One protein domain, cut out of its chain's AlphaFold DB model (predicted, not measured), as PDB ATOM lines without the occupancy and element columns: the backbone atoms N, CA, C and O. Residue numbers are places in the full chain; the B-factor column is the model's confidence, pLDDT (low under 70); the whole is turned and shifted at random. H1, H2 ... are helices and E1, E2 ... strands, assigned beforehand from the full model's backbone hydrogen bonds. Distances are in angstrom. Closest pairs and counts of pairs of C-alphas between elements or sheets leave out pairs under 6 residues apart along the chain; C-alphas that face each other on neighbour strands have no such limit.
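AT A GLANCE: This is residues 77 to 138 of the 138 residues of the protein "Lipase domain-containing protein" of Biomphalaria glabrata (UniProt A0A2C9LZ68). A small hairpin of two strands, E1 and E2, stands in the middle, with the longer helix H2 on one side, near the hairpin's turn, and the very short helix H1 on the other side, near the last residue of E2. A long stretch with no named element, residues 101 to 123, runs from H1 past the hairpin to H2, and E2 itself bends sharply at residue 87. The printed part has 62 residues with two named strands and two named helices, in the order E1, E2, H1, H2, and the sheet E1 - E2 is antiparallel. The class is mixed, helices and strands, though under half of the residues are in named elements. The whole is compact, with a radius of gyration of the C-alphas of 12.2 A and spans of 31 by 31 by 18 A.

IN THESE COORDINATES: E1 is residues 77 to 81, 13.0 A from first to last C-alpha, and begins with C-alpha 77 at (-31.133, 23.671, 25.171). E2 is residues 84 to 91, 13.4 A long, and bends by 93 degrees at residue 87. H1 is residues 97 to 100, 5.0 A long, with C-alpha 97 at (-43.994, 18.840, 22.325). H2 is residues 124 to 135, 16.5 A long, and ends with C-alpha 135 at (-32.790, 43.570, 20.048).

HOW THE PARTS SIT: E1 and E2 form a hairpin, antiparallel, with 144 degrees between their directions. The C-alphas of Leu 78 and Arg 90 face each other at 4.7 A. Within hydrogen-bond range are N 79 and O 89, 2.8 A apart, and N 91 and O 77, 2.9 A apart. The closest C-alphas of E2 and H1 are those of Leu 91 and Ser 98, 5.3 A apart. E1 and H1 are apart. The closest C-alphas of E1 and H2 are those of Thr 81 and Leu 134, 6.7 A apart. Those of E2 and H2 are Pro 85 and Glu 131, 7.3 A apart. H1 and H2 are apart. In H2 every O i to N i+4 pair is within hydrogen-bond range; H1, with four residues, is too short for such a pair, and its one O i to N i+3 pair is within range.

THE WHOLE: The printed part has no cut and ends at residue 138, the chain's last residue. The links E1 to E2 and E2 to H1 are tight, while the link H1 to H2 is long, with 23 residues. The two C-alphas farthest apart are those of Asp 107 and Leu 118, 34.3 A. The mean pLDDT of the printed part is 93.1, and this predicted model is under 70 at residues 136 to 138.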
ATOM      1  N   PHE A  77     -30.792  22.690  26.196       96.88
ATOM      2  CA  PHE A  77     -31.133  23.671  25.171       96.88
ATOM      3  C   PHE A  77     -32.137  24.655  25.766       96.88
ATOM      4  O   PHE A  77     -33.262  24.277  26.085       96.88
ATOM      5  N   LEU A  78     -31.709  25.899  25.970       97.25
ATOM      6  CA  LEU A  78     -32.559  26.977  26.468       97.25
ATOM      7  C   LEU A  78     -32.854  27.931  25.314       97.25
ATOM      8  O   LEU A  78     -31.941  28.543  24.767       97.25
ATOM      9  N   LEU A  79     -34.123  28.019  24.928       97.31
ATOM     10  CA  LEU A  79     -34.593  28.896  23.867       97.31
ATOM     11  C   LEU A  79     -34.986  30.255  24.441       97.31
ATOM     12  O   LEU A  79     -35.897  30.349  25.267       97.31
ATOM     13  N   TYR A  80     -34.361  31.300  23.917       97.19
ATOM     14  CA  TYR A  80     -34.733  32.687  24.158       97.19
ATOM     15  C   TYR A  80     -35.280  33.282  22.867       97.19
ATOM     16  O   TYR A  80     -34.718  33.087  21.789       97.19
ATOM     17  N   THR A  81     -36.391  33.997  22.979       96.50
ATOM     18  CA  THR A  81     -37.005  34.733  21.871       96.50
ATOM     19  C   THR A  81     -37.409  36.116  22.361       96.50
ATOM     20  O   THR A  81     -37.391  36.384  23.560       96.50
ATOM     21  N   ARG A  82     -37.861  36.990  21.459       95.06
ATOM     22  CA  ARG A  82     -38.426  38.290  21.856       95.06
ATOM     23  C   ARG A  82     -39.682  38.162  22.726       95.06
ATOM     24  O   ARG A  82     -39.997  39.093  23.453       95.06
ATOM     25  N   HIS A  83     -40.380  37.024  22.676       95.12
ATOM     26  CA  HIS A  83     -41.536  36.751  23.536       95.12
ATOM     27  C   HIS A  83     -41.135  36.290  24.946       95.12
ATOM     28  O   HIS A  83     -41.915  36.438  25.880       95.12
ATOM     29  N   ASN A  84     -39.922  35.756  25.113       95.50
ATOM     30  CA  ASN A  84     -39.381  35.300  26.394       95.50
ATOM     31  C   ASN A  84     -37.884  35.660  26.532       95.50
ATOM     32  O   ASN A  84     -37.033  34.771  26.593       95.50
ATOM     33  N   PRO A  85     -37.530  36.959  26.560       93.12
ATOM     34  CA  PRO A  85     -36.134  37.385  26.455       93.12
ATOM     35  C   PRO A  85     -35.313  37.095  27.720       93.12
ATOM     36  O   PRO A  85     -34.097  36.966  27.646       93.12
ATOM     37  N   THR A  86     -35.966  36.966  28.877       91.56
ATOM     38  CA  THR A  86     -35.306  36.808  30.183       91.56
ATOM     39  C   THR A  86     -35.305  35.367  30.691       91.56
ATOM     40  O   THR A  86     -34.322  34.913  31.275       91.56
ATOM     41  N   THR A  87     -36.386  34.624  30.443       94.19
ATOM     42  CA  THR A  87     -36.559  33.249  30.927       94.19
ATOM     43  C   THR A  87     -36.526  32.276  29.758       94.19
ATOM     44  O   THR A  87     -37.462  32.206  28.957       94.19
ATOM     45  N   GLY A  88     -35.444  31.502  29.674       95.19
ATOM     46  CA  GLY A  88     -35.246  30.521  28.613       95.19
ATOM     47  C   GLY A  88     -36.240  29.365  28.713       95.19
ATOM     48  O   GLY A  88     -36.379  28.737  29.764       95.19
ATOM     49  N   HIS A  89     -36.900  29.046  27.602       97.19
ATOM     50  CA  HIS A  89     -37.768  27.877  27.486       97.19
ATOM     51  C   HIS A  89     -36.918  26.633  27.221       97.19
ATOM     52  O   HIS A  89     -36.149  26.594  26.260       97.19
ATOM     53  N   ARG A  90     -37.028  25.600  28.061       97.12
ATOM     54  CA  ARG A  90     -36.243  24.371  27.885       97.12
ATOM     55  C   ARG A  90     -36.784  23.558  26.709       97.12
ATOM     56  O   ARG A  90     -37.915  23.084  26.749       97.12
ATOM     57  N   LEU A  91     -35.931  23.325  25.717       97.00
ATOM     58  CA  LEU A  91     -36.185  22.378  24.638       97.00
ATOM     59  C   LEU A  91     -35.638  20.999  25.011       97.00
ATOM     60  O   LEU A  91     -34.531  20.862  25.539       97.00
ATOM     61  N   ASP A  92     -36.430  19.980  24.715       94.31
ATOM     62  CA  ASP A  92     -36.119  18.579  24.939       94.31
ATOM     63  C   ASP A  92     -36.049  17.857  23.590       94.31
ATOM     64  O   ASP A  92     -37.020  17.796  22.833       94.31
ATOM     65  N   THR A  93     -34.879  17.296  23.290       90.38
ATOM     66  CA  THR A  93     -34.623  16.597  22.029       90.38
ATOM     67  C   THR A  93     -35.418  15.305  21.890       90.38
ATOM     68  O   THR A  93     -35.641  14.851  20.765       90.38
ATOM     69  N   ASP A  94     -35.830  14.698  23.004       90.25
ATOM     70  CA  ASP A  94     -36.630  13.473  23.060       90.25
ATOM     71  C   ASP A  94     -38.137  13.757  23.100       90.25
ATOM     72  O   ASP A  94     -38.934  12.875  22.780       90.25
ATOM     73  N   ASN A  95     -38.540  14.997  23.392       93.62
ATOM     74  CA  ASN A  95     -39.938  15.397  23.443       93.62
ATOM     75  C   ASN A  95     -40.247  16.547  22.472       93.62
ATOM     76  O   ASN A  95     -40.119  17.726  22.805       93.62
ATOM     77  N   SER A  96     -40.771  16.193  21.295       91.81
ATOM     78  CA  SER A  96     -41.198  17.158  20.268       91.81
ATOM     79  C   SER A  96     -42.220  18.194  20.758       91.81
ATOM     80  O   SER A  96     -42.220  19.319  20.259       91.81
ATOM     81  N   SER A  97     -43.028  17.878  21.780       95.06
ATOM     82  CA  SER A  97     -43.994  18.840  22.325       95.06
ATOM     83  C   SER A  97     -43.319  20.028  23.019       95.06
ATOM     84  O   SER A  97     -43.886  21.120  23.058       95.06
ATOM     85  N   SER A  98     -42.078  19.869  23.498       95.62
ATOM     86  CA  SER A  98     -41.283  20.977  24.050       95.62
ATOM     87  C   SER A  98     -40.969  22.047  23.000       95.62
ATOM     88  O   SER A  98     -40.883  23.223  23.342       95.62
ATOM     89  N   MET A  99     -40.853  21.653  21.724       93.56
ATOM     90  CA  MET A  99     -40.627  22.568  20.606       93.56
ATOM     91  C   MET A  99     -41.926  23.258  20.197       93.56
ATOM     92  O   MET A  99     -41.948  24.479  20.082       93.56
ATOM     93  N   THR A 100     -43.017  22.505  20.030       94.31
ATOM     94  CA  THR A 100     -44.303  23.064  19.575       94.31
ATOM     95  C   THR A 100     -44.989  23.947  20.614       94.31
ATOM     96  O   THR A 100     -45.788  24.796  20.247       94.31
ATOM     97  N   SER A 101     -44.704  23.745  21.905       95.69
ATOM     98  CA  SER A 101     -45.195  24.604  22.998       95.69
ATOM     99  C   SER A 101     -44.329  25.844  23.246       95.69
ATOM    100  O   SER A 101     -44.687  26.682  24.069       95.69
ATOM    101  N   SER A 102     -43.188  25.957  22.563       96.25
ATOM    102  CA  SER A 102     -42.280  27.098  22.677       96.25
ATOM    103  C   SER A 102     -42.617  28.207  21.674       96.25
ATOM    104  O   SER A 102     -43.477  28.050  20.811       96.25
ATOM    105  N   HIS A 103     -41.874  29.314  21.730       95.94
ATOM    106  CA  HIS A 103     -41.920  30.380  20.722       95.94
ATOM    107  C   HIS A 103     -40.979  30.140  19.524       95.94
ATOM    108  O   HIS A 103     -40.655  31.078  18.798       95.94
ATOM    109  N   LEU A 104     -40.497  28.908  19.319       94.75
ATOM    110  CA  LEU A 104     -39.666  28.560  18.167       94.75
ATOM    111  C   LEU A 104     -40.508  28.552  16.889       94.75
ATOM    112  O   LEU A 104     -41.455  27.776  16.770       94.75
ATOM    113  N   THR A 105     -40.115  29.354  15.906       90.94
ATOM    114  CA  THR A 105     -40.763  29.395  14.593       90.94
ATOM    115  C   THR A 105     -39.757  29.110  13.478       90.94
ATOM    116  O   THR A 105     -38.570  29.404  13.594       90.94
ATOM    117  N   GLY A 106     -40.225  28.490  12.391       90.81
ATOM    118  CA  GLY A 106     -39.374  28.111  11.255       90.81
ATOM    119  C   GLY A 106     -39.038  29.258  10.293       90.81
ATOM    120  O   GLY A 106     -38.245  29.062   9.381       90.81
ATOM    121  N   ASP A 107     -39.646  30.432  10.471       92.19
ATOM    122  CA  ASP A 107     -39.466  31.623   9.630       92.19
ATOM    123  C   ASP A 107     -38.399  32.591  10.169       92.19
ATOM    124  O   ASP A 107     -38.146  33.632   9.560       92.19
ATOM    125  N   LYS A 108     -37.796  32.284  11.324       92.38
ATOM    126  CA  LYS A 108     -36.761  33.105  11.956       92.38
ATOM    127  C   LYS A 108     -35.414  32.404  11.940       92.38
ATOM    128  O   LYS A 108     -35.302  31.190  12.095       92.38
ATOM    129  N   ASP A 109     -34.382  33.223  11.831       93.69
ATOM    130  CA  ASP A 109     -33.004  32.804  12.011       93.69
ATOM    131  C   ASP A 109     -32.771  32.224  13.411       93.69
ATOM    132  O   ASP A 109     -33.022  32.880  14.422       93.69
ATOM    133  N   ILE A 110     -32.199  31.021  13.470       95.19
ATOM    134  CA  ILE A 110     -31.785  30.382  14.723       95.19
ATOM    135  C   ILE A 110     -30.294  30.641  14.941       95.19
ATOM    136  O   ILE A 110     -29.471  30.364  14.067       95.19
ATOM    137  N   LYS A 111     -29.934  31.150  16.123       96.19
ATOM    138  CA  LYS A 111     -28.543  31.329  16.564       96.19
ATOM    139  C   LYS A 111     -28.291  30.426  17.773       96.19
ATOM    140  O   LYS A 111     -29.084  30.421  18.708       96.19
ATOM    141  N   ILE A 112     -27.207  29.649  17.749       96.69
ATOM    142  CA  ILE A 112     -26.839  28.730  18.836       96.69
ATOM    143  C   ILE A 112     -25.601  29.285  19.534       96.69
ATOM    144  O   ILE A 112     -24.544  29.403  18.917       96.69
ATOM    145  N   LEU A 113     -25.732  29.609  20.819       97.44
ATOM    146  CA  LEU A 113     -24.638  30.093  21.656       97.44
ATOM    147  C   LEU A 113     -24.193  28.966  22.599       97.44
ATOM    148  O   LEU A 113     -25.017  28.389  23.307       97.44
ATOM    149  N   ILE A 114     -22.901  28.635  22.588       97.62
ATOM    150  CA  ILE A 114     -22.330  27.506  23.339       97.62
ATOM    151  C   ILE A 114     -21.137  28.019  24.143       97.62
ATOM    152  O   ILE A 114     -20.258  28.679  23.594       97.62
ATOM    153  N   HIS A 115     -21.105  27.723  25.441       97.50
ATOM    154  CA  HIS A 115     -19.962  28.050  26.293       97.50
ATOM    155  C   HIS A 115     -18.835  27.016  26.180       97.50
ATOM    156  O   HIS A 115     -19.043  25.893  25.721       97.50
ATOM    157  N   GLY A 116     -17.640  27.394  26.631       95.81
ATOM    158  CA  GLY A 116     -16.438  26.571  26.533       95.81
ATOM    159  C   GLY A 116     -15.924  26.024  27.865       95.81
ATOM    160  O   GLY A 116     -16.672  25.753  28.807       95.81
ATOM    161  N   PHE A 117     -14.604  25.851  27.908       96.38
ATOM    162  CA  PHE A 117     -13.843  25.306  29.030       96.38
ATOM    163  C   PHE A 117     -14.099  26.074  30.335       96.38
ATOM    164  O   PHE A 117     -13.970  27.293  30.368       96.38
ATOM    165  N   LEU A 118     -14.451  25.348  31.404       95.75
ATOM    166  CA  LEU A 118     -14.761  25.879  32.745       95.75
ATOM    167  C   LEU A 118     -15.890  26.929  32.801       95.75
ATOM    168  O   LEU A 118     -16.047  27.615  33.808       95.75
ATOM    169  N   GLN A 119     -16.696  27.045  31.747       97.19
ATOM    170  CA  GLN A 119     -17.828  27.967  31.674       97.19
ATOM    171  C   GLN A 119     -19.166  27.227  31.815       97.19
ATOM    172  O   GLN A 119     -19.227  25.998  31.775       97.19
ATOM    173  N   TYR A 120     -20.252  27.988  31.958       95.38
ATOM    174  CA  TYR A 120     -21.616  27.471  32.086       95.38
ATOM    175  C   TYR A 120     -22.634  28.329  31.312       95.38
ATOM    176  O   TYR A 120     -22.322  29.398  30.796       95.38
ATOM    177  N   GLY A 121     -23.876  27.854  31.202       92.25
ATOM    178  CA  GLY A 121     -24.905  28.445  30.330       92.25
ATOM    179  C   GLY A 121     -25.435  29.834  30.715       92.25
ATOM    180  O   GLY A 121     -26.264  30.364  29.989       92.25
ATOM    181  N   SER A 122     -24.984  30.418  31.826       92.88
ATOM    182  CA  SER A 122     -25.382  31.758  32.288       92.88
ATOM    183  C   SER A 122     -24.188  32.694  32.477       92.88
ATOM    184  O   SER A 122     -24.234  33.618  33.286       92.88
ATOM    185  N   MET A 123     -23.102  32.447  31.738       96.94
ATOM    186  CA  MET A 123     -21.998  33.398  31.639       96.94
ATOM    187  C   MET A 123     -22.475  34.714  31.019       96.94
ATOM    188  O   MET A 123     -23.269  34.709  30.078       96.94
ATOM    189  N   GLU A 124     -21.925  35.829  31.494       96.31
ATOM    190  CA  GLU A 124     -22.294  37.183  31.065       96.31
ATOM    191  C   GLU A 124     -22.244  37.361  29.540       96.31
ATOM    192  O   GLU A 124     -23.178  37.891  28.949       96.31
ATOM    193  N   PHE A 125     -21.213  36.832  28.869       95.62
ATOM    194  CA  PHE A 125     -21.108  36.952  27.412       95.62
ATOM    195  C   PHE A 125     -22.281  36.277  26.676       95.62
ATOM    196  O   PHE A 125     -22.729  36.790  25.656       95.62
ATOM    197  N   LEU A 126     -22.816  35.160  27.191       96.38
ATOM    198  CA  LEU A 126     -23.995  34.509  26.610       96.38
ATOM    199  C   LEU A 126     -25.249  35.362  26.803       96.38
ATOM    200  O   LEU A 126     -26.052  35.462  25.877       96.38
ATOM    201  N   VAL A 127     -25.402  35.983  27.975       94.75
ATOM    202  CA  VAL A 127     -26.527  36.878  28.280       94.75
ATOM    203  C   VAL A 127     -26.486  38.097  27.358       94.75
ATOM    204  O   VAL A 127     -27.445  38.333  26.627       94.75
ATOM    205  N   ASN A 128     -25.344  38.782  27.290       96.00
ATOM    206  CA  ASN A 128     -25.176  39.992  26.484       96.00
ATOM    207  C   ASN A 128     -25.341  39.706  24.982       96.00
ATOM    208  O   ASN A 128     -25.974  40.481  24.267       96.00
ATOM    209  N   MET A 129     -24.818  38.578  24.483       96.38
ATOM    210  CA  MET A 129     -25.042  38.172  23.088       96.38
ATOM    211  C   MET A 129     -26.507  37.834  22.816       96.38
ATOM    212  O   MET A 129     -27.015  38.180  21.753       96.38
ATOM    213  N   THR A 130     -27.189  37.163  23.748       96.06
ATOM    214  CA  THR A 130     -28.618  36.847  23.607       96.06
ATOM    215  C   THR A 130     -29.434  38.131  23.510       96.06
ATOM    216  O   THR A 130     -30.218  38.282  22.576       96.06
ATOM    217  N   GLU A 131     -29.203  39.085  24.412       94.81
ATOM    218  CA  GLU A 131     -29.859  40.393  24.394       94.81
ATOM    219  C   GLU A 131     -29.593  41.129  23.073       94.81
ATOM    220  O   GLU A 131     -30.531  41.495  22.361       94.81
ATOM    221  N   ALA A 132     -28.326  41.250  22.670       95.31
ATOM    222  CA  ALA A 132     -27.960  41.909  21.421       95.31
ATOM    223  C   ALA A 132     -28.646  41.266  20.202       95.31
ATOM    224  O   ALA A 132     -29.223  41.964  19.370       95.31
ATOM    225  N   LEU A 133     -28.655  39.935  20.101       95.31
ATOM    226  CA  LEU A 133     -29.288  39.231  18.982       95.31
ATOM    227  C   LEU A 133     -30.811  39.411  18.945       95.31
ATOM    228  O   LEU A 133     -31.396  39.474  17.862       95.31
ATOM    229  N   LEU A 134     -31.463  39.507  20.105       93.94
ATOM    230  CA  LEU A 134     -32.908  39.713  20.174       93.94
ATOM    231  C   LEU A 134     -33.313  41.155  19.838       93.94
ATOM    232  O   LEU A 134     -34.365  41.342  19.220       93.94
ATOM    233  N   HIS A 135     -32.481  42.142  20.186       87.31
ATOM    234  CA  HIS A 135     -32.790  43.570  20.048       87.31
ATOM    235  C   HIS A 135     -32.241  44.245  18.779       87.31
ATOM    236  O   HIS A 135     -32.764  45.283  18.391       87.31
ATOM    237  N   VAL A 136     -31.235  43.678  18.104       68.00
ATOM    238  CA  VAL A 136     -30.611  44.304  16.913       68.00
ATOM    239  C   VAL A 136     -31.379  44.037  15.610       68.00
ATOM    240  O   VAL A 136     -31.214  44.764  14.636       68.00
ATOM    241  N   VAL A 137     -32.246  43.024  15.571       57.69
ATOM    242  CA  VAL A 137     -33.010  42.664  14.362       57.69
ATOM    243  C   VAL A 137     -34.460  43.148  14.500       57.69
ATOM    244  O   VAL A 137     -35.355  42.343  14.768       57.69
ATOM    245  N   SER A 138     -34.676  44.462  14.392       48.28
ATOM    246  CA  SER A 138     -36.004  45.088  14.257       48.28
ATOM    247  C   SER A 138     -36.347  45.327  12.795       48.28
ATOM    248  O   SER A 138     -35.551  46.042  12.146       48.28
TER     249      SER A 138